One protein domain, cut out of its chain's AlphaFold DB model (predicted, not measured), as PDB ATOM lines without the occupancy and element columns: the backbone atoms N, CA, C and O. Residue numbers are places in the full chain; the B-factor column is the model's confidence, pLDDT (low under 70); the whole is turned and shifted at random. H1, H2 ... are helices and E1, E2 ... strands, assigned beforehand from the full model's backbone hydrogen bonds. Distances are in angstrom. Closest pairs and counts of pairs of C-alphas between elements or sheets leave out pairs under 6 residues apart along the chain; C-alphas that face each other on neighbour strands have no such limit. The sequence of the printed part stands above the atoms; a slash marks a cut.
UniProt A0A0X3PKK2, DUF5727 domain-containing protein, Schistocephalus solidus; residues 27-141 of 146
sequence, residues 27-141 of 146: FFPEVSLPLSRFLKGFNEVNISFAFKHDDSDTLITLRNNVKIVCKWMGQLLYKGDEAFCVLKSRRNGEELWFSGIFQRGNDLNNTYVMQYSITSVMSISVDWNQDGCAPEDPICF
ATOM      1  N   PHE A  27     -16.102  -1.058  17.125       91.50
ATOM      2  CA  PHE A  27     -15.056  -1.212  18.129       91.50
ATOM      3  C   PHE A  27     -13.672  -0.896  17.558       91.50
ATOM      4  O   PHE A  27     -13.451  -1.068  16.362       91.50
ATOM      5  N   PHE A  28     -12.743  -0.506  18.433       92.31
ATOM      6  CA  PHE A  28     -11.299  -0.447  18.185       92.31
ATOM      7  C   PHE A  28     -10.675  -1.788  18.610       92.31
ATOM      8  O   PHE A  28     -10.412  -1.977  19.807       92.31
ATOM      9  N   PRO A  29     -10.475  -2.762  17.701       89.31
ATOM     10  CA  PRO A  29     -10.065  -4.108  18.092       89.31
ATOM     11  C   PRO A  29      -8.684  -4.140  18.746       89.31
ATOM     12  O   PRO A  29      -8.456  -4.955  19.638       89.31
ATOM     13  N   GLU A  30      -7.795  -3.217  18.376       89.31
ATOM     14  CA  GLU A  30      -6.453  -3.076  18.940       89.31
ATOM     15  C   GLU A  30      -6.443  -2.886  20.463       89.31
ATOM     16  O   GLU A  30      -5.508  -3.325  21.125       89.31
ATOM     17  N   VAL A  31      -7.491  -2.286  21.038       92.00
ATOM     18  CA  VAL A  31      -7.608  -2.080  22.492       92.00
ATOM     19  C   VAL A  31      -7.995  -3.368  23.219       92.00
ATOM     20  O   VAL A  31      -7.704  -3.536  24.403       92.00
ATOM     21  N   SER A  32      -8.664  -4.276  22.511       91.62
ATOM     22  CA  SER A  32      -9.170  -5.535  23.049       91.62
ATOM     23  C   SER A  32      -8.221  -6.710  22.839       91.62
ATOM     24  O   SER A  32      -8.386  -7.731  23.509       91.62
ATOM     25  N   LEU A  33      -7.220  -6.566  21.964       89.38
ATOM     26  CA  LEU A  33      -6.208  -7.591  21.739       89.38
ATOM     27  C   LEU A  33      -5.402  -7.909  23.019       89.38
ATOM     28  O   LEU A  33      -5.086  -7.002  23.794       89.38
ATOM     29  N   PRO A  34      -5.025  -9.180  23.231       90.56
ATOM     30  CA  PRO A  34      -5.522 -10.356  22.516       90.56
ATOM     31  C   PRO A  34      -6.990 -10.675  22.888       90.56
ATOM     32  O   PRO A  34      -7.400 -10.564  24.051       90.56
ATOM     33  N   LEU A  35      -7.785 -11.060  21.883       89.44
ATOM     34  CA  LEU A  35      -9.166 -11.536  22.003       89.44
ATOM     35  C   LEU A  35      -9.267 -12.945  22.591       89.44
ATOM     36  O   LEU A  35     -10.320 -13.286  23.123       89.44
ATOM     37  N   SER A  36      -8.218 -13.763  22.505       90.56
ATOM     38  CA  SER A  36      -8.128 -15.049  23.208       90.56
ATOM     39  C   SER A  36      -6.986 -15.012  24.210       90.56
ATOM     40  O   SER A  36      -5.900 -14.549  23.895       90.56
ATOM     41  N   ARG A  37      -7.208 -15.483  25.436       92.38
ATOM     42  CA  ARG A  37      -6.201 -15.401  26.503       92.38
ATOM     43  C   ARG A  37      -6.078 -16.729  27.211       92.38
ATOM     44  O   ARG A  37      -7.074 -17.240  27.714       92.38
ATOM     45  N   PHE A  38      -4.862 -17.253  27.267       93.75
ATOM     46  CA  PHE A  38      -4.530 -18.519  27.909       93.75
ATOM     47  C   PHE A  38      -3.774 -18.216  29.198       93.75
ATOM     48  O   PHE A  38      -2.667 -17.687  29.182       93.75
ATOM     49  N   LEU A  39      -4.436 -18.448  30.328       94.00
ATOM     50  CA  LEU A  39      -4.061 -17.904  31.631       94.00
ATOM     51  C   LEU A  39      -3.897 -18.995  32.689       94.00
ATOM     52  O   LEU A  39      -4.164 -18.776  33.874       94.00
ATOM     53  N   LYS A  40      -3.433 -20.180  32.285       93.88
ATOM     54  CA  LYS A  40      -3.082 -21.255  33.218       93.88
ATOM     55  C   LYS A  40      -2.146 -20.758  34.321       93.88
ATOM     56  O   LYS A  40      -1.050 -20.274  34.061       93.88
ATOM     57  N   GLY A  41      -2.589 -20.913  35.568       92.88
ATOM     58  CA  GLY A  41      -1.842 -20.499  36.763       92.88
ATOM     59  C   GLY A  41      -2.074 -19.050  37.204       92.88
ATOM     60  O   GLY A  41      -1.669 -18.698  38.310       92.88
ATOM     61  N   PHE A  42      -2.765 -18.233  36.407       94.44
ATOM     62  CA  PHE A  42      -3.175 -16.885  36.795       94.44
ATOM     63  C   PHE A  42      -4.566 -16.894  37.441       94.44
ATOM     64  O   PHE A  42      -5.384 -17.789  37.213       94.44
ATOM     65  N   ASN A  43      -4.829 -15.866  38.249       94.81
ATOM     66  CA  ASN A  43      -6.091 -15.701  38.973       94.81
ATOM     67  C   ASN A  43      -6.863 -14.447  38.563       94.81
ATOM     68  O   ASN A  43      -7.976 -14.251  39.034       94.81
ATOM     69  N   GLU A  44      -6.306 -13.608  37.695       96.06
ATOM     70  CA  GLU A  44      -6.978 -12.407  37.219       96.06
ATOM     71  C   GLU A  44      -6.558 -12.047  35.797       96.06
ATOM     72  O   GLU A  44      -5.535 -12.508  35.291       96.06
ATOM     73  N   VAL A  45      -7.379 -11.226  35.146       95.44
ATOM     74  CA  VAL A  45      -7.146 -10.742  33.788       95.44
ATOM     75  C   VAL A  45      -7.679  -9.326  33.623       95.44
ATOM     76  O   VAL A  45      -8.830  -9.045  33.945       95.44
ATOM     77  N   ASN A  46      -6.861  -8.425  33.079       97.00
ATOM     78  CA  ASN A  46      -7.305  -7.076  32.733       97.00
ATOM     79  C   ASN A  46      -7.872  -7.034  31.315       97.00
ATOM     80  O   ASN A  46      -7.119  -7.194  30.360       97.00
ATOM     81  N   ILE A  47      -9.165  -6.779  31.159       95.88
ATOM     82  CA  ILE A  47      -9.851  -6.717  29.869       95.88
ATOM     83  C   ILE A  47     -10.257  -5.284  29.548       95.88
ATOM     84  O   ILE A  47     -10.849  -4.599  30.380       95.88
ATOM     85  N   SER A  48     -10.009  -4.877  28.303       97.44
ATOM     86  CA  SER A  48     -10.375  -3.559  27.801       97.44
ATOM     87  C   SER A  48     -11.209  -3.654  26.530       97.44
ATOM     88  O   SER A  48     -10.999  -4.527  25.688       97.44
ATOM     89  N   PHE A  49     -12.149  -2.726  26.392       96.25
ATOM     90  CA  PHE A  49     -12.931  -2.508  25.181       96.25
ATOM     91  C   PHE A  49     -12.918  -1.021  24.862       96.25
ATOM     92  O   PHE A  49     -13.013  -0.193  25.769       96.25
ATOM     93  N   ALA A  50     -12.855  -0.681  23.583       95.38
ATOM     94  CA  ALA A  50     -13.094   0.678  23.130       95.38
ATOM     95  C   ALA A  50     -13.951   0.659  21.873       95.38
ATOM     96  O   ALA A  50     -13.841  -0.251  21.051       95.38
ATOM     97  N   PHE A  51     -14.799   1.667  21.719       93.00
ATOM     98  CA  PHE A  51     -15.646   1.829  20.542       93.00
ATOM     99  C   PHE A  51     -15.902   3.301  20.262       93.00
ATOM    100  O   PHE A  51     -15.822   4.152  21.157       93.00
ATOM    101  N   LYS A  52     -16.176   3.594  18.993       92.44
ATOM    102  CA  LYS A  52     -16.522   4.941  18.560       92.44
ATOM    103  C   LYS A  52     -17.962   5.246  18.949       92.44
ATOM    104  O   LYS A  52     -18.843   4.404  18.794       92.44
ATOM    105  N   HIS A  53     -18.196   6.447  19.443       88.50
ATOM    106  CA  HIS A  53     -19.453   6.884  20.026       88.50
ATOM    107  C   HIS A  53     -19.870   8.238  19.439       88.50
ATOM    108  O   HIS A  53     -19.016   9.031  19.048       88.50
ATOM    109  N   ASP A  54     -21.174   8.485  19.353       83.38
ATOM    110  CA  ASP A  54     -21.784   9.682  18.757       83.38
ATOM    111  C   ASP A  54     -22.710  10.445  19.721       83.38
ATOM    112  O   ASP A  54     -23.620  11.137  19.276       83.38
ATOM    113  N   ASP A  55     -22.485  10.318  21.034       78.00
ATOM    114  CA  ASP A  55     -23.280  10.959  22.103       78.00
ATOM    115  C   ASP A  55     -24.772  10.564  22.112       78.00
ATOM    116  O   ASP A  55     -25.627  11.244  22.673       78.00
ATOM    117  N   SER A  56     -25.108   9.434  21.486       80.56
ATOM    118  CA  SER A  56     -26.454   8.866  21.525       80.56
ATOM    119  C   SER A  56     -26.757   8.164  22.857       80.56
ATOM    120  O   SER A  56     -25.892   7.508  23.446       80.56
ATOM    121  N   ASP A  57     -28.031   8.177  23.270       85.44
ATOM    122  CA  ASP A  57     -28.583   7.340  24.354       85.44
ATOM    123  C   ASP A  57     -28.688   5.863  23.924       85.44
ATOM    124  O   ASP A  57     -29.735   5.216  23.975       85.44
ATOM    125  N   THR A  58     -27.582   5.318  23.429       89.75
ATOM    126  CA  THR A  58     -27.486   3.937  22.982       89.75
ATOM    127  C   THR A  58     -27.314   3.016  24.186       89.75
ATOM    128  O   THR A  58     -26.544   3.295  25.108       89.75
ATOM    129  N   LEU A  59     -28.025   1.887  24.183       92.44
ATOM    130  CA  LEU A  59     -27.906   0.888  25.237       92.44
ATOM    131  C   LEU A  59     -26.616   0.076  25.078       92.44
ATOM    132  O   LEU A  59     -26.496  -0.729  24.156       92.44
ATOM    133  N   ILE A  60     -25.709   0.205  26.043       94.50
ATOM    134  CA  ILE A  60     -24.420  -0.494  26.055       94.50
ATOM    135  C   ILE A  60     -24.445  -1.558  27.148       94.50
ATOM    136  O   ILE A  60     -24.888  -1.305  28.273       94.50
ATOM    137  N   THR A  61     -23.973  -2.765  26.848       95.56
ATOM    138  CA  THR A  61     -23.916  -3.849  27.838       95.56
ATOM    139  C   THR A  61     -22.583  -4.568  27.827       95.56
ATOM    140  O   THR A  61     -22.035  -4.869  26.771       95.56
ATOM    141  N   LEU A  62     -22.107  -4.899  29.023       96.44
ATOM    142  CA  LEU A  62     -21.017  -5.834  29.245       96.44
ATOM    143  C   LEU A  62     -21.584  -7.064  29.939       96.44
ATOM    144  O   LEU A  62     -22.166  -6.966  31.023       96.44
ATOM    145  N   ARG A  63     -21.413  -8.231  29.329       93.94
ATOM    146  CA  ARG A  63     -21.883  -9.511  29.865       93.94
ATOM    147  C   ARG A  63     -20.755 -10.527  29.935       93.94
ATOM    148  O   ARG A  63     -19.818 -10.475  29.145       93.94
ATOM    149  N   ASN A  64     -20.879 -11.451  30.874       90.06
ATOM    150  CA  ASN A  64     -20.109 -12.687  30.894       90.06
ATOM    151  C   ASN A  64     -21.033 -13.877  30.575       90.06
ATOM    152  O   ASN A  64     -22.218 -13.682  30.290       90.06
ATOM    153  N   ASN A  65     -20.513 -15.103  30.668       82.81
ATOM    154  CA  ASN A  65     -21.256 -16.344  30.402       82.81
ATOM    155  C   ASN A  65     -22.573 -16.480  31.191       82.81
ATOM    156  O   ASN A  65     -23.465 -17.209  30.769       82.81
ATOM    157  N   VAL A  66     -22.695 -15.807  32.339       82.75
ATOM    158  CA  VAL A  66     -23.777 -16.026  33.309       82.75
ATOM    159  C   VAL A  66     -24.759 -14.857  33.342       82.75
ATOM    160  O   VAL A  66     -25.959 -15.055  33.524       82.75
ATOM    161  N   LYS A  67     -24.268 -13.617  33.221       89.88
ATOM    162  CA  LYS A  67     -25.077 -12.419  33.465       89.88
ATOM    163  C   LYS A  67     -24.556 -11.173  32.757       89.88
ATOM    164  O   LYS A  67     -23.390 -11.063  32.386       89.88
ATOM    165  N   ILE A  68     -25.435 -10.175  32.679       94.19
ATOM    166  CA  ILE A  68     -25.052  -8.783  32.425       94.19
ATOM    167  C   ILE A  68     -24.311  -8.265  33.664       94.19
ATOM    168  O   ILE A  68     -24.899  -8.206  34.751       94.19
ATOM    169  N   VAL A  69     -23.037  -7.922  33.480       95.94
ATOM    170  CA  VAL A  69     -22.131  -7.369  34.496       95.94
ATOM    171  C   VAL A  69     -22.370  -5.871  34.635       95.94
ATOM    172  O   VAL A  69     -22.627  -5.398  35.738       95.94
ATOM    173  N   CYS A  70     -22.369  -5.160  33.507       97.75
ATOM    174  CA  CYS A  70     -22.622  -3.727  33.450       97.75
ATOM    175  C   CYS A  70     -23.637  -3.405  32.346       97.75
ATOM    176  O   CYS A  70     -23.688  -4.078  31.311       97.75
ATOM    177  N   LYS A  71     -24.442  -2.368  32.561       97.06
ATOM    178  CA  LYS A  71     -25.410  -1.839  31.599       97.06
ATOM    179  C   LYS A  71     -25.426  -0.323  31.694       97.06
ATOM    180  O   LYS A  71     -25.662   0.204  32.780       97.06
ATOM    181  N   TRP A  72     -25.254   0.340  30.561       96.00
ATOM    182  CA  TRP A  72     -25.293   1.793  30.439       96.00
ATOM    183  C   TRP A  72     -26.340   2.224  29.412       96.00
ATOM    184  O   TRP A  72     -26.684   1.459  28.507       96.00
ATOM    185  N   MET A  73     -26.835   3.446  29.569       92.81
ATOM    186  CA  MET A  73     -27.550   4.192  28.537       92.81
ATOM    187  C   MET A  73     -26.687   5.403  28.184       92.81
ATOM    188  O   MET A  73     -26.470   6.261  29.041       92.81
ATOM    189  N   GLY A  74     -26.101   5.414  26.987       89.44
ATOM    190  CA  GLY A  74     -24.981   6.305  26.688       89.44
ATOM    191  C   GLY A  74     -23.849   6.082  27.702       89.44
ATOM    192  O   GLY A  74     -23.362   4.964  27.868       89.44
ATOM    193  N   GLN A  75     -23.469   7.129  28.436       89.19
ATOM    194  CA  GLN A  75     -22.462   7.050  29.507       89.19
ATOM    195  C   GLN A  75     -23.063   6.822  30.906       89.19
ATOM    196  O   GLN A  75     -22.329   6.546  31.857       89.19
ATOM    197  N   LEU A  76     -24.388   6.912  31.055       93.38
ATOM    198  CA  LEU A  76     -25.053   6.775  32.346       93.38
ATOM    199  C   LEU A  76     -25.146   5.301  32.750       93.38
ATOM    200  O   LEU A  76     -25.752   4.488  32.047       93.38
ATOM    201  N   LEU A  77     -24.583   4.949  33.906       96.75
ATOM    202  CA  LEU A  77     -24.674   3.596  34.449       96.75
ATOM    203  C   LEU A  77     -26.100   3.307  34.938       96.75
ATOM    204  O   LEU A  77     -26.631   3.998  35.801       96.75
ATOM    205  N   TYR A  78     -26.701   2.245  34.406       96.00
ATOM    206  CA  TYR A  78     -28.036   1.776  34.785       96.00
ATOM    207  C   TYR A  78     -27.991   0.523  35.670       96.00
ATOM    208  O   TYR A  78     -28.884   0.284  36.480       96.00
ATOM    209  N   LYS A  79     -26.969  -0.325  35.497       96.81
ATOM    210  CA  LYS A  79     -26.746  -1.521  36.319       96.81
ATOM    211  C   LYS A  79     -25.266  -1.857  36.359       96.81
ATOM    212  O   LYS A  79     -24.646  -1.952  35.305       96.81
ATOM    213  N   GLY A  80     -24.751  -2.156  37.543       96.75
ATOM    214  CA  GLY A  80     -23.373  -2.587  37.743       96.75
ATOM    215  C   GLY A  80     -22.792  -1.977  39.009       96.75
ATOM    216  O   GLY A  80     -23.469  -1.212  39.689       96.75
ATOM    217  N   ASP A  81     -21.555  -2.337  39.322       96.69
ATOM    218  CA  ASP A  81     -20.787  -1.683  40.378       96.69
ATOM    219  C   ASP A  81     -20.230  -0.350  39.855       96.69
ATOM    220  O   ASP A  81     -19.627  -0.324  38.785       96.69
ATOM    221  N   GLU A  82     -20.444   0.752  40.573       95.62
ATOM    222  CA  GLU A  82     -20.074   2.101  40.108       95.62
ATOM    223  C   GLU A  82     -18.559   2.306  39.987       95.62
ATOM    224  O   GLU A  82     -18.111   3.055  39.121       95.62
ATOM    225  N   ALA A  83     -17.764   1.624  40.818       95.12
ATOM    226  CA  ALA A  83     -16.308   1.725  40.778       95.12
ATOM    227  C   ALA A  83     -15.708   0.906  39.622       95.12
ATOM    228  O   ALA A  83     -14.683   1.285  39.055       95.12
ATOM    229  N   PHE A  84     -16.351  -0.204  39.258       97.00
ATOM    230  CA  PHE A  84     -15.910  -1.100  38.192       97.00
ATOM    231  C   PHE A  84     -16.473  -0.728  36.814       97.00
ATOM    232  O   PHE A  84     -15.751  -0.721  35.818       97.00
ATOM    233  N   CYS A  85     -17.767  -0.422  36.730       97.50
ATOM    234  CA  CYS A  85     -18.493  -0.185  35.484       97.50
ATOM    235  C   CYS A  85     -18.331   1.262  34.989       97.50
ATOM    236  O   CYS A  85     -19.311   1.964  34.727       97.50
ATOM    237  N   VAL A  86     -17.083   1.695  34.820       96.31
ATOM    238  CA  VAL A  86     -16.739   3.052  34.383       96.31
ATOM    239  C   VAL A  86     -16.433   3.068  32.886       96.31
ATOM    240  O   VAL A  86     -15.500   2.405  32.426       96.31
ATOM    241  N   LEU A  87     -17.184   3.874  32.131       95.31
ATOM    242  CA  LEU A  87     -16.851   4.236  30.753       95.31
ATOM    243  C   LEU A  87     -16.087   5.558  30.752       95.31
ATOM    244  O   LEU A  87     -16.574   6.575  31.241       95.31
ATOM    245  N   LYS A  88     -14.868   5.545  30.212       94.94
ATOM    246  CA  LYS A  88     -14.029   6.738  30.082       94.94
ATOM    247  C   LYS A  88     -14.186   7.325  28.689       94.94
ATOM    248  O   LYS A  88     -13.823   6.680  27.707       94.94
ATOM    249  N   SER A  89     -14.669   8.560  28.636       93.50
ATOM    250  CA  SER A  89     -14.693   9.364  27.419       93.50
ATOM    251  C   SER A  89     -13.284   9.813  27.026       93.50
ATOM    252  O   SER A  89     -12.485  10.232  27.871       93.50
ATOM    253  N   ARG A  90     -12.958   9.693  25.738       93.38
ATOM    254  CA  ARG A  90     -11.705  10.157  25.129       93.38
ATOM    255  C   ARG A  90     -11.984  10.866  23.809       93.38
ATOM    256  O   ARG A  90     -13.091  10.794  23.285       93.38
ATOM    257  N   ARG A  91     -10.969  11.583  23.307       88.19
ATOM    258  CA  ARG A  91     -11.027  12.378  22.064       88.19
ATOM    259  C   ARG A  91     -12.323  13.192  21.968       88.19
ATOM    260  O   ARG A  91     -13.112  13.022  21.051       88.19
ATOM    261  N   ASN A  92     -12.546  14.054  22.960       85.25
ATOM    262  CA  ASN A  92     -13.707  14.949  23.030       85.25
ATOM    263  C   ASN A  92     -15.085  14.251  23.011       85.25
ATOM    264  O   ASN A  92     -16.060  14.879  22.618       85.25
ATOM    265  N   GLY A  93     -15.188  12.990  23.444       85.00
ATOM    266  CA  GLY A  93     -16.467  12.263  23.486       85.00
ATOM    267  C   GLY A  93     -16.674  11.262  22.359       85.00
ATOM    268  O   GLY A  93     -17.579  10.439  22.453       85.00
ATOM    269  N   GLU A  94     -15.812  11.266  21.342       90.44
ATOM    270  CA  GLU A  94     -15.945  10.363  20.195       90.44
ATOM    271  C   GLU A  94     -15.591   8.908  20.521       90.44
ATOM    272  O   GLU A  94     -15.889   8.006  19.740       90.44
ATOM    273  N   GLU A  95     -14.932   8.651  21.651       93.94
ATOM    274  CA  GLU A  95     -14.517   7.309  22.046       93.94
ATOM    275  C   GLU A  95     -14.918   7.005  23.481       93.94
ATOM    276  O   GLU A  95     -14.625   7.777  24.397       93.94
ATOM    277  N   LEU A  96     -15.493   5.822  23.689       94.94
ATOM    278  CA  LEU A  96     -15.764   5.288  25.016       94.94
ATOM    279  C   LEU A  96     -14.900   4.063  25.270       94.94
ATOM    280  O   LEU A  96     -14.840   3.141  24.459       94.94
ATOM    281  N   TRP A  97     -14.219   4.083  26.413       96.81
ATOM    282  CA  TRP A  97     -13.263   3.065  26.817       96.81
ATOM    283  C   TRP A  97     -13.699   2.426  28.130       96.81
ATOM    284  O   TRP A  97     -13.905   3.116  29.128       96.81
ATOM    285  N   PHE A  98     -13.761   1.102  28.146       97.38
ATOM    286  CA  PHE A  98     -13.880   0.289  29.347       97.38
ATOM    287  C   PHE A  98     -12.554  -0.431  29.601       97.38
ATOM    288  O   PHE A  98     -11.926  -0.921  28.663       97.38
ATOM    289  N   SER A  99     -12.145  -0.534  30.862       97.56
ATOM    290  CA  SER A  99     -11.028  -1.379  31.288       97.56
ATOM    291  C   SER A  99     -11.312  -1.890  32.693       97.56
ATOM    292  O   SER A  99     -11.638  -1.092  33.573       97.56
ATOM    293  N   GLY A 100     -11.220  -3.201  32.896       96.50
ATOM    294  CA  GLY A 100     -11.567  -3.837  34.160       96.50
ATOM    295  C   GLY A 100     -10.766  -5.106  34.416       96.50
ATOM    296  O   GLY A 100     -10.495  -5.884  33.502       96.50
ATOM    297  N   ILE A 101     -10.414  -5.325  35.683       96.88
ATOM    298  CA  ILE A 101      -9.737  -6.538  36.147       96.88
ATOM    299  C   ILE A 101     -10.792  -7.554  36.577       96.88
ATOM    300  O   ILE A 101     -11.551  -7.323  37.517       96.88
ATOM    301  N   PHE A 102     -10.830  -8.689  35.891       94.44
ATOM    302  CA  PHE A 102     -11.719  -9.798  36.196       94.44
ATOM    303  C   PHE A 102     -10.969 -10.864  36.974       94.44
ATOM    304  O   PHE A 102      -9.911 -11.323  36.547       94.44
ATOM    305  N   GLN A 103     -11.548 -11.273  38.095       93.62
ATOM    306  CA  GLN A 103     -11.034 -12.371  38.900       93.62
ATOM    307  C   GLN A 103     -11.477 -13.709  38.306       93.62
ATOM    308  O   GLN A 103     -12.592 -13.841  37.788       93.62
ATOM    309  N   ARG A 104     -10.610 -14.711  38.415       91.00
ATOM    310  CA  ARG A 104     -10.908 -16.094  38.066       91.00
ATOM    311  C   ARG A 104     -12.049 -16.584  38.955       91.00
ATOM    312  O   ARG A 104     -11.950 -16.589  40.180       91.00
ATOM    313  N   GLY A 105     -13.144 -16.976  38.316       86.56
ATOM    314  CA  GLY A 105     -14.257 -17.640  38.982       86.56
ATOM    315  C   GLY A 105     -14.041 -19.150  39.082       86.56
ATOM    316  O   GLY A 105     -12.923 -19.653  39.023       86.56
ATOM    317  N   ASN A 106     -15.146 -19.884  39.173       87.31
ATOM    318  CA  ASN A 106     -15.128 -21.350  39.165       87.31
ATOM    319  C   ASN A 106     -15.127 -21.944  37.747       87.31
ATOM    320  O   ASN A 106     -14.901 -23.141  37.584       87.31
ATOM    321  N   ASP A 107     -15.399 -21.124  36.730       86.44
ATOM    322  CA  ASP A 107     -15.444 -21.572  35.343       86.44
ATOM    323  C   ASP A 107     -14.034 -21.812  34.797       86.44
ATOM    324  O   ASP A 107     -13.087 -21.085  35.104       86.44
ATOM    325  N   LEU A 108     -13.903 -22.819  33.932       88.50
ATOM    326  CA  LEU A 108     -12.645 -23.103  33.236       88.50
ATOM    327  C   LEU A 108     -12.361 -22.082  32.134       88.50
ATOM    328  O   LEU A 108     -11.205 -21.806  31.826       88.50
ATOM    329  N   ASN A 109     -13.418 -21.508  31.561       90.38
ATOM    330  CA  ASN A 109     -13.339 -20.471  30.555       90.38
ATOM    331  C   ASN A 109     -14.404 -19.396  30.779       90.38
ATOM    332  O   ASN A 109     -15.494 -19.645  31.298       90.38
ATOM    333  N   ASN A 110     -14.093 -18.173  30.372       91.25
ATOM    334  CA  ASN A 110     -15.020 -17.057  30.409       91.25
ATOM    335  C   ASN A 110     -15.010 -16.331  29.070       91.25
ATOM    336  O   ASN A 110     -13.949 -16.025  28.535       91.25
ATOM    337  N   THR A 111     -16.192 -16.002  28.557       92.31
ATOM    338  CA  THR A 111     -16.347 -15.105  27.417       92.31
ATOM    339  C   THR A 111     -16.976 -13.811  27.907       92.31
ATOM    340  O   THR A 111     -18.081 -13.793  28.453       92.31
ATOM    341  N   TYR A 112     -16.253 -12.717  27.714       93.75
ATOM    342  CA  TYR A 112     -16.702 -11.368  28.024       93.75
ATOM    343  C   TYR A 112     -17.146 -10.709  26.737       93.75
ATOM    344  O   TYR A 112     -16.383 -10.664  25.779       93.75
ATOM    345  N   VAL A 113     -18.374 -10.209  26.709       93.44
ATOM    346  CA  VAL A 113     -18.968  -9.623  25.512       93.44
ATOM    347  C   VAL A 113     -19.392  -8.200  25.817       93.44
ATOM    348  O   VAL A 113     -20.243  -7.984  26.683       93.44
ATOM    349  N   MET A 114     -18.811  -7.249  25.092       94.75
ATOM    350  CA  MET A 114     -19.271  -5.870  25.053       94.75
ATOM    351  C   MET A 114     -20.168  -5.691  23.832       94.75
ATOM    352  O   MET A 114     -19.837  -6.107  22.721       94.75
ATOM    353  N   GLN A 115     -21.316  -5.070  24.044       91.94
ATOM    354  CA  GLN A 115     -22.308  -4.826  23.014       91.94
ATOM    355  C   GLN A 115     -22.700  -3.354  23.041       91.94
ATOM    356  O   GLN A 115     -23.172  -2.867  24.068       91.94
ATOM    357  N   TYR A 116     -22.514  -2.683  21.907       87.94
ATOM    358  CA  TYR A 116     -22.944  -1.303  21.689       87.94
ATOM    359  C   TYR A 116     -24.305  -1.249  20.980       87.94
ATOM    360  O   TYR A 116     -25.122  -0.391  21.267       87.94
ATOM    361  N   SER A 117     -24.595  -2.189  20.080       79.75
ATOM    362  CA  SER A 117     -25.887  -2.280  19.384       79.75
ATOM    363  C   SER A 117     -26.205  -3.738  19.041       79.75
ATOM    364  O   SER A 117     -25.442  -4.641  19.374       79.75
ATOM    365  N   ILE A 118     -27.327  -4.019  18.374       73.25
ATOM    366  CA  ILE A 118     -27.655  -5.393  17.939       73.25
ATOM    367  C   ILE A 118     -26.586  -5.947  16.977       73.25
ATOM    368  O   ILE A 118     -26.294  -7.140  17.004       73.25
ATOM    369  N   THR A 119     -25.983  -5.085  16.156       75.19
ATOM    370  CA  THR A 119     -24.992  -5.467  15.139       75.19
ATOM    371  C   THR A 119     -23.550  -5.214  15.573       75.19
ATOM    372  O   THR A 119     -22.637  -5.783  14.983       75.19
ATOM    373  N   SER A 120     -23.334  -4.392  16.601       86.69
ATOM    374  CA  SER A 120     -22.006  -4.043  17.105       86.69
ATOM    375  C   SER A 120     -21.699  -4.788  18.396       86.69
ATOM    376  O   SER A 120     -22.098  -4.368  19.490       86.69
ATOM    377  N   VAL A 121     -20.957  -5.886  18.259       88.75
ATOM    378  CA  VAL A 121     -20.582  -6.785  19.354       88.75
ATOM    379  C   VAL A 121     -19.100  -7.132  19.256       88.75
ATOM    380  O   VAL A 121     -18.597  -7.428  18.175       88.75
ATOM    381  N   MET A 122     -18.417  -7.140  20.397       90.00
ATOM    382  CA  MET A 122     -17.047  -7.625  20.526       90.00
ATOM    383  C   MET A 122     -16.939  -8.565  21.719       90.00
ATOM    384  O   MET A 122     -17.547  -8.329  22.764       90.00
ATOM    385  N   SER A 123     -16.153  -9.629  21.571       91.94
ATOM    386  CA  SER A 123     -15.951 -10.622  22.621       91.94
ATOM    387  C   SER A 123     -14.481 -10.931  22.855       91.94
ATOM    388  O   SER A 123     -13.716 -11.039  21.899       91.94
ATOM    389  N   ILE A 124     -14.127 -11.152  24.119       92.50
ATOM    390  CA  ILE A 124     -12.826 -11.664  24.549       92.50
ATOM    391  C   ILE A 124     -13.058 -12.982  25.285       92.50
ATOM    392  O   ILE A 124     -13.868 -13.052  26.212       92.50
ATOM    393  N   SER A 125     -12.342 -14.018  24.869       92.38
ATOM    394  CA  SER A 125     -12.353 -15.347  25.467       92.38
ATOM    395  C   SER A 125     -11.128 -15.536  26.350       92.38
ATOM    396  O   SER A 125     -10.002 -15.234  25.961       92.38
ATOM    397  N   VAL A 126     -11.351 -16.066  27.541       93.75
ATOM    398  CA  VAL A 126     -10.319 -16.378  28.522       93.75
ATOM    399  C   VAL A 126     -10.425 -17.855  28.859       93.75
ATOM    400  O   VAL A 126     -11.499 -18.315  29.238       93.75
ATOM    401  N   ASP A 127      -9.324 -18.583  28.729       93.88
ATOM    402  CA  ASP A 127      -9.181 -19.969  29.161       93.88
ATOM    403  C   ASP A 127      -8.170 -20.028  30.311       93.88
ATOM    404  O   ASP A 127      -7.013 -19.633  30.167       93.88
ATOM    405  N   TRP A 128      -8.618 -20.496  31.474       94.00
ATOM    406  CA  TRP A 128      -7.813 -20.553  32.697       94.00
ATOM    407  C   TRP A 128      -7.019 -21.855  32.846       94.00
ATOM    408  O   TRP A 128      -6.284 -22.010  33.822       94.00
ATOM    409  N   ASN A 129      -7.183 -22.811  31.929       93.06
ATOM    410  CA  ASN A 129      -6.501 -24.107  31.948       93.06
ATOM    411  C   ASN A 129      -5.464 -24.249  30.835       93.06
ATOM    412  O   ASN A 129      -4.544 -25.059  30.966       93.06
ATOM    413  N   GLN A 130      -5.623 -23.494  29.753       91.62
ATOM    414  CA  GLN A 130      -4.693 -23.486  28.640       91.62
ATOM    415  C   GLN A 130      -3.522 -22.529  28.903       91.62
ATOM    416  O   GLN A 130      -3.687 -21.454  29.484       91.62
ATOM    417  N   ASP A 131      -2.329 -22.948  28.491       90.75
ATOM    418  CA  ASP A 131      -1.114 -22.140  28.407       90.75
ATOM    419  C   ASP A 131      -0.772 -21.825  26.939       90.75
ATOM    420  O   ASP A 131      -1.375 -22.352  26.000       90.75
ATOM    421  N   GLY A 132       0.200 -20.933  26.744       87.44
ATOM    422  CA  GLY A 132       0.699 -20.542  25.429       87.44
ATOM    423  C   GLY A 132       0.143 -19.213  24.923       87.44
ATOM    424  O   GLY A 132      -0.452 -18.437  25.666       87.44
ATOM    425  N   CYS A 133       0.383 -18.955  23.641       84.94
ATOM    426  CA  CYS A 133       0.052 -17.695  22.988       84.94
ATOM    427  C   CYS A 133      -1.357 -17.698  22.404       84.94
ATOM    428  O   CYS A 133      -1.871 -18.739  21.982       84.94
ATOM    429  N   ALA A 134      -1.950 -16.513  22.315       86.19
ATOM    430  CA  ALA A 134      -3.207 -16.332  21.621       86.19
ATOM    431  C   ALA A 134      -3.031 -16.640  20.116       86.19
ATOM    432  O   ALA A 134      -1.969 -16.358  19.556       86.19
ATOM    433  N   PRO A 135      -4.037 -17.201  19.418       82.50
ATOM    434  CA  PRO A 135      -3.943 -17.486  17.980       82.50
ATOM    435  C   PRO A 135      -3.589 -16.267  17.116       82.50
ATOM    436  O   PRO A 135      -3.003 -16.410  16.044       82.50
ATOM    437  N   GLU A 136      -3.956 -15.075  17.573       81.56
ATOM    438  CA  GLU A 136      -3.654 -13.796  16.948       81.56
ATOM    439  C   GLU A 136      -2.217 -13.323  17.168       81.56
ATOM    440  O   GLU A 136      -1.742 -12.525  16.364       81.56
ATOM    441  N   ASP A 137      -1.502 -13.814  18.182       82.75
ATOM    442  CA  ASP A 137      -0.141 -13.364  18.479       82.75
ATOM    443  C   ASP A 137       0.802 -13.520  17.279       82.75
ATOM    444  O   ASP A 137       1.363 -12.512  16.855       82.75
ATOM    445  N   PRO A 138       0.920 -14.692  16.619       80.75
ATOM    446  CA  PRO A 138       1.775 -14.825  15.437       80.75
ATOM    447  C   PRO A 138       1.298 -14.013  14.219       80.75
ATOM    448  O   PRO A 138       2.059 -13.849  13.265       80.75
ATOM    449  N   ILE A 139       0.049 -13.530  14.208       81.12
ATOM    450  CA  ILE A 139      -0.542 -12.778  13.089       81.12
ATOM    451  C   ILE A 139      -0.374 -11.267  13.299       81.12
ATOM    452  O   ILE A 139      -0.049 -10.546  12.355       81.12
ATOM    453  N   CYS A 140      -0.621 -10.793  14.521       80.31
ATOM    454  CA  CYS A 140      -0.586  -9.388  14.907       80.31
ATOM    455  C   CYS A 140       0.809  -8.942  15.356       80.31
ATOM    456  O   CYS A 140       1.200  -7.803  15.107       80.31
ATOM    457  N   PHE A 141       1.556  -9.824  16.023       75.25
ATOM    458  CA  PHE A 141       2.793  -9.499  16.720       75.25
ATOM    459  C   PHE A 141       3.905 -10.431  16.224       75.25
ATOM    460  O   PHE A 141       4.081 -11.556  16.679       75.25
TER     461      PHE A 141
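This is residues 27 to 141 of the 146 residues of the protein "DUF5727 domain-containing protein" of Schistocephalus solidus (UniProt A0A0X3PKK2). Two sheets stand partly face to face as a sandwich: a twisted sheet of six strands, and a smaller sheet of three strands that includes the long E2 and E7. The short helix H1 lies beside the smaller sheet near E2, and the tail after E9 ends in H2, away from both sheets. The printed part has 115 residues, with two named helices and nine named strands in the order H1, E1 to E9, H2. The larger sheet, E1 E9 E8 E3 E4 E5, is mixed, and the smaller, E2 E7 E6, is antiparallel throughout. The class is mostly strand, and the whole is compact, with a radius of gyration of the C-alphas of 14.4 A and spans of 40 by 31 by 24 A.

In the larger sheet, the edge strand E1, residues 36 to 38, is parallel to E9, residues 121 to 127, at 13 degrees, with N 37 and O 125 within hydrogen-bond range at 2.9 A. E9 forms a hairpin with E8, residues 109 to 115, where N 112 and O 124 are 2.8 A apart. E8 is antiparallel to E3, residues 59 to 63, at 176 degrees, with N 61 and O 115 at 2.9 A. E3, E4, residues 68 to 73, and E5, residues 76 to 79, form a meander, each strand the antiparallel neighbour of the one before; N 60 and O 72 are 2.9 A apart, N 71 and O 79 2.8 A. In the smaller sheet, E2, residues 44 to 52, is antiparallel to E7, residues 95 to 103, at 166 degrees, with N 47 and O 100 at 2.8 A. E7 forms a hairpin with E6, residues 88 to 90, where N 88 and O 97 are 2.8 A apart. The facing parts of the two sheets are 9.0 A apart centre to centre, with their strands at 18 degrees; the closest C-alphas of E2 and E8 are those of Phe 49 and Met 114, at 7.2 A. H1, residues 29 to 32, only just stands at the smaller sheet's level, with a height of 3.9 A, and only grazes the larger sheet; its closest C-alpha to E2 is that of Ser 32, 5.3 A from that of Phe 49. H2, residues 137 to 140, is on neither sheet. Both helices are too short for an O i to N i+4 pair; the single O i to N i+3 pair is within range in H1 and not in H2.

E2 is 27.2 A long, E7 26.1 A, E9 20.0 A and E8 19.5 A. H1 begins at C-alpha 29 (-10.065, -4.108, 18.092), and H2 ends at C-alpha 140 (-0.586, -9.388, 14.907).

The C-alphas farthest apart, those of Gly 41 and Ser 56, are 41.2 A apart. The printed part has no cut and no long link. Its mean pLDDT is 91.0, and no printed residue is under 70.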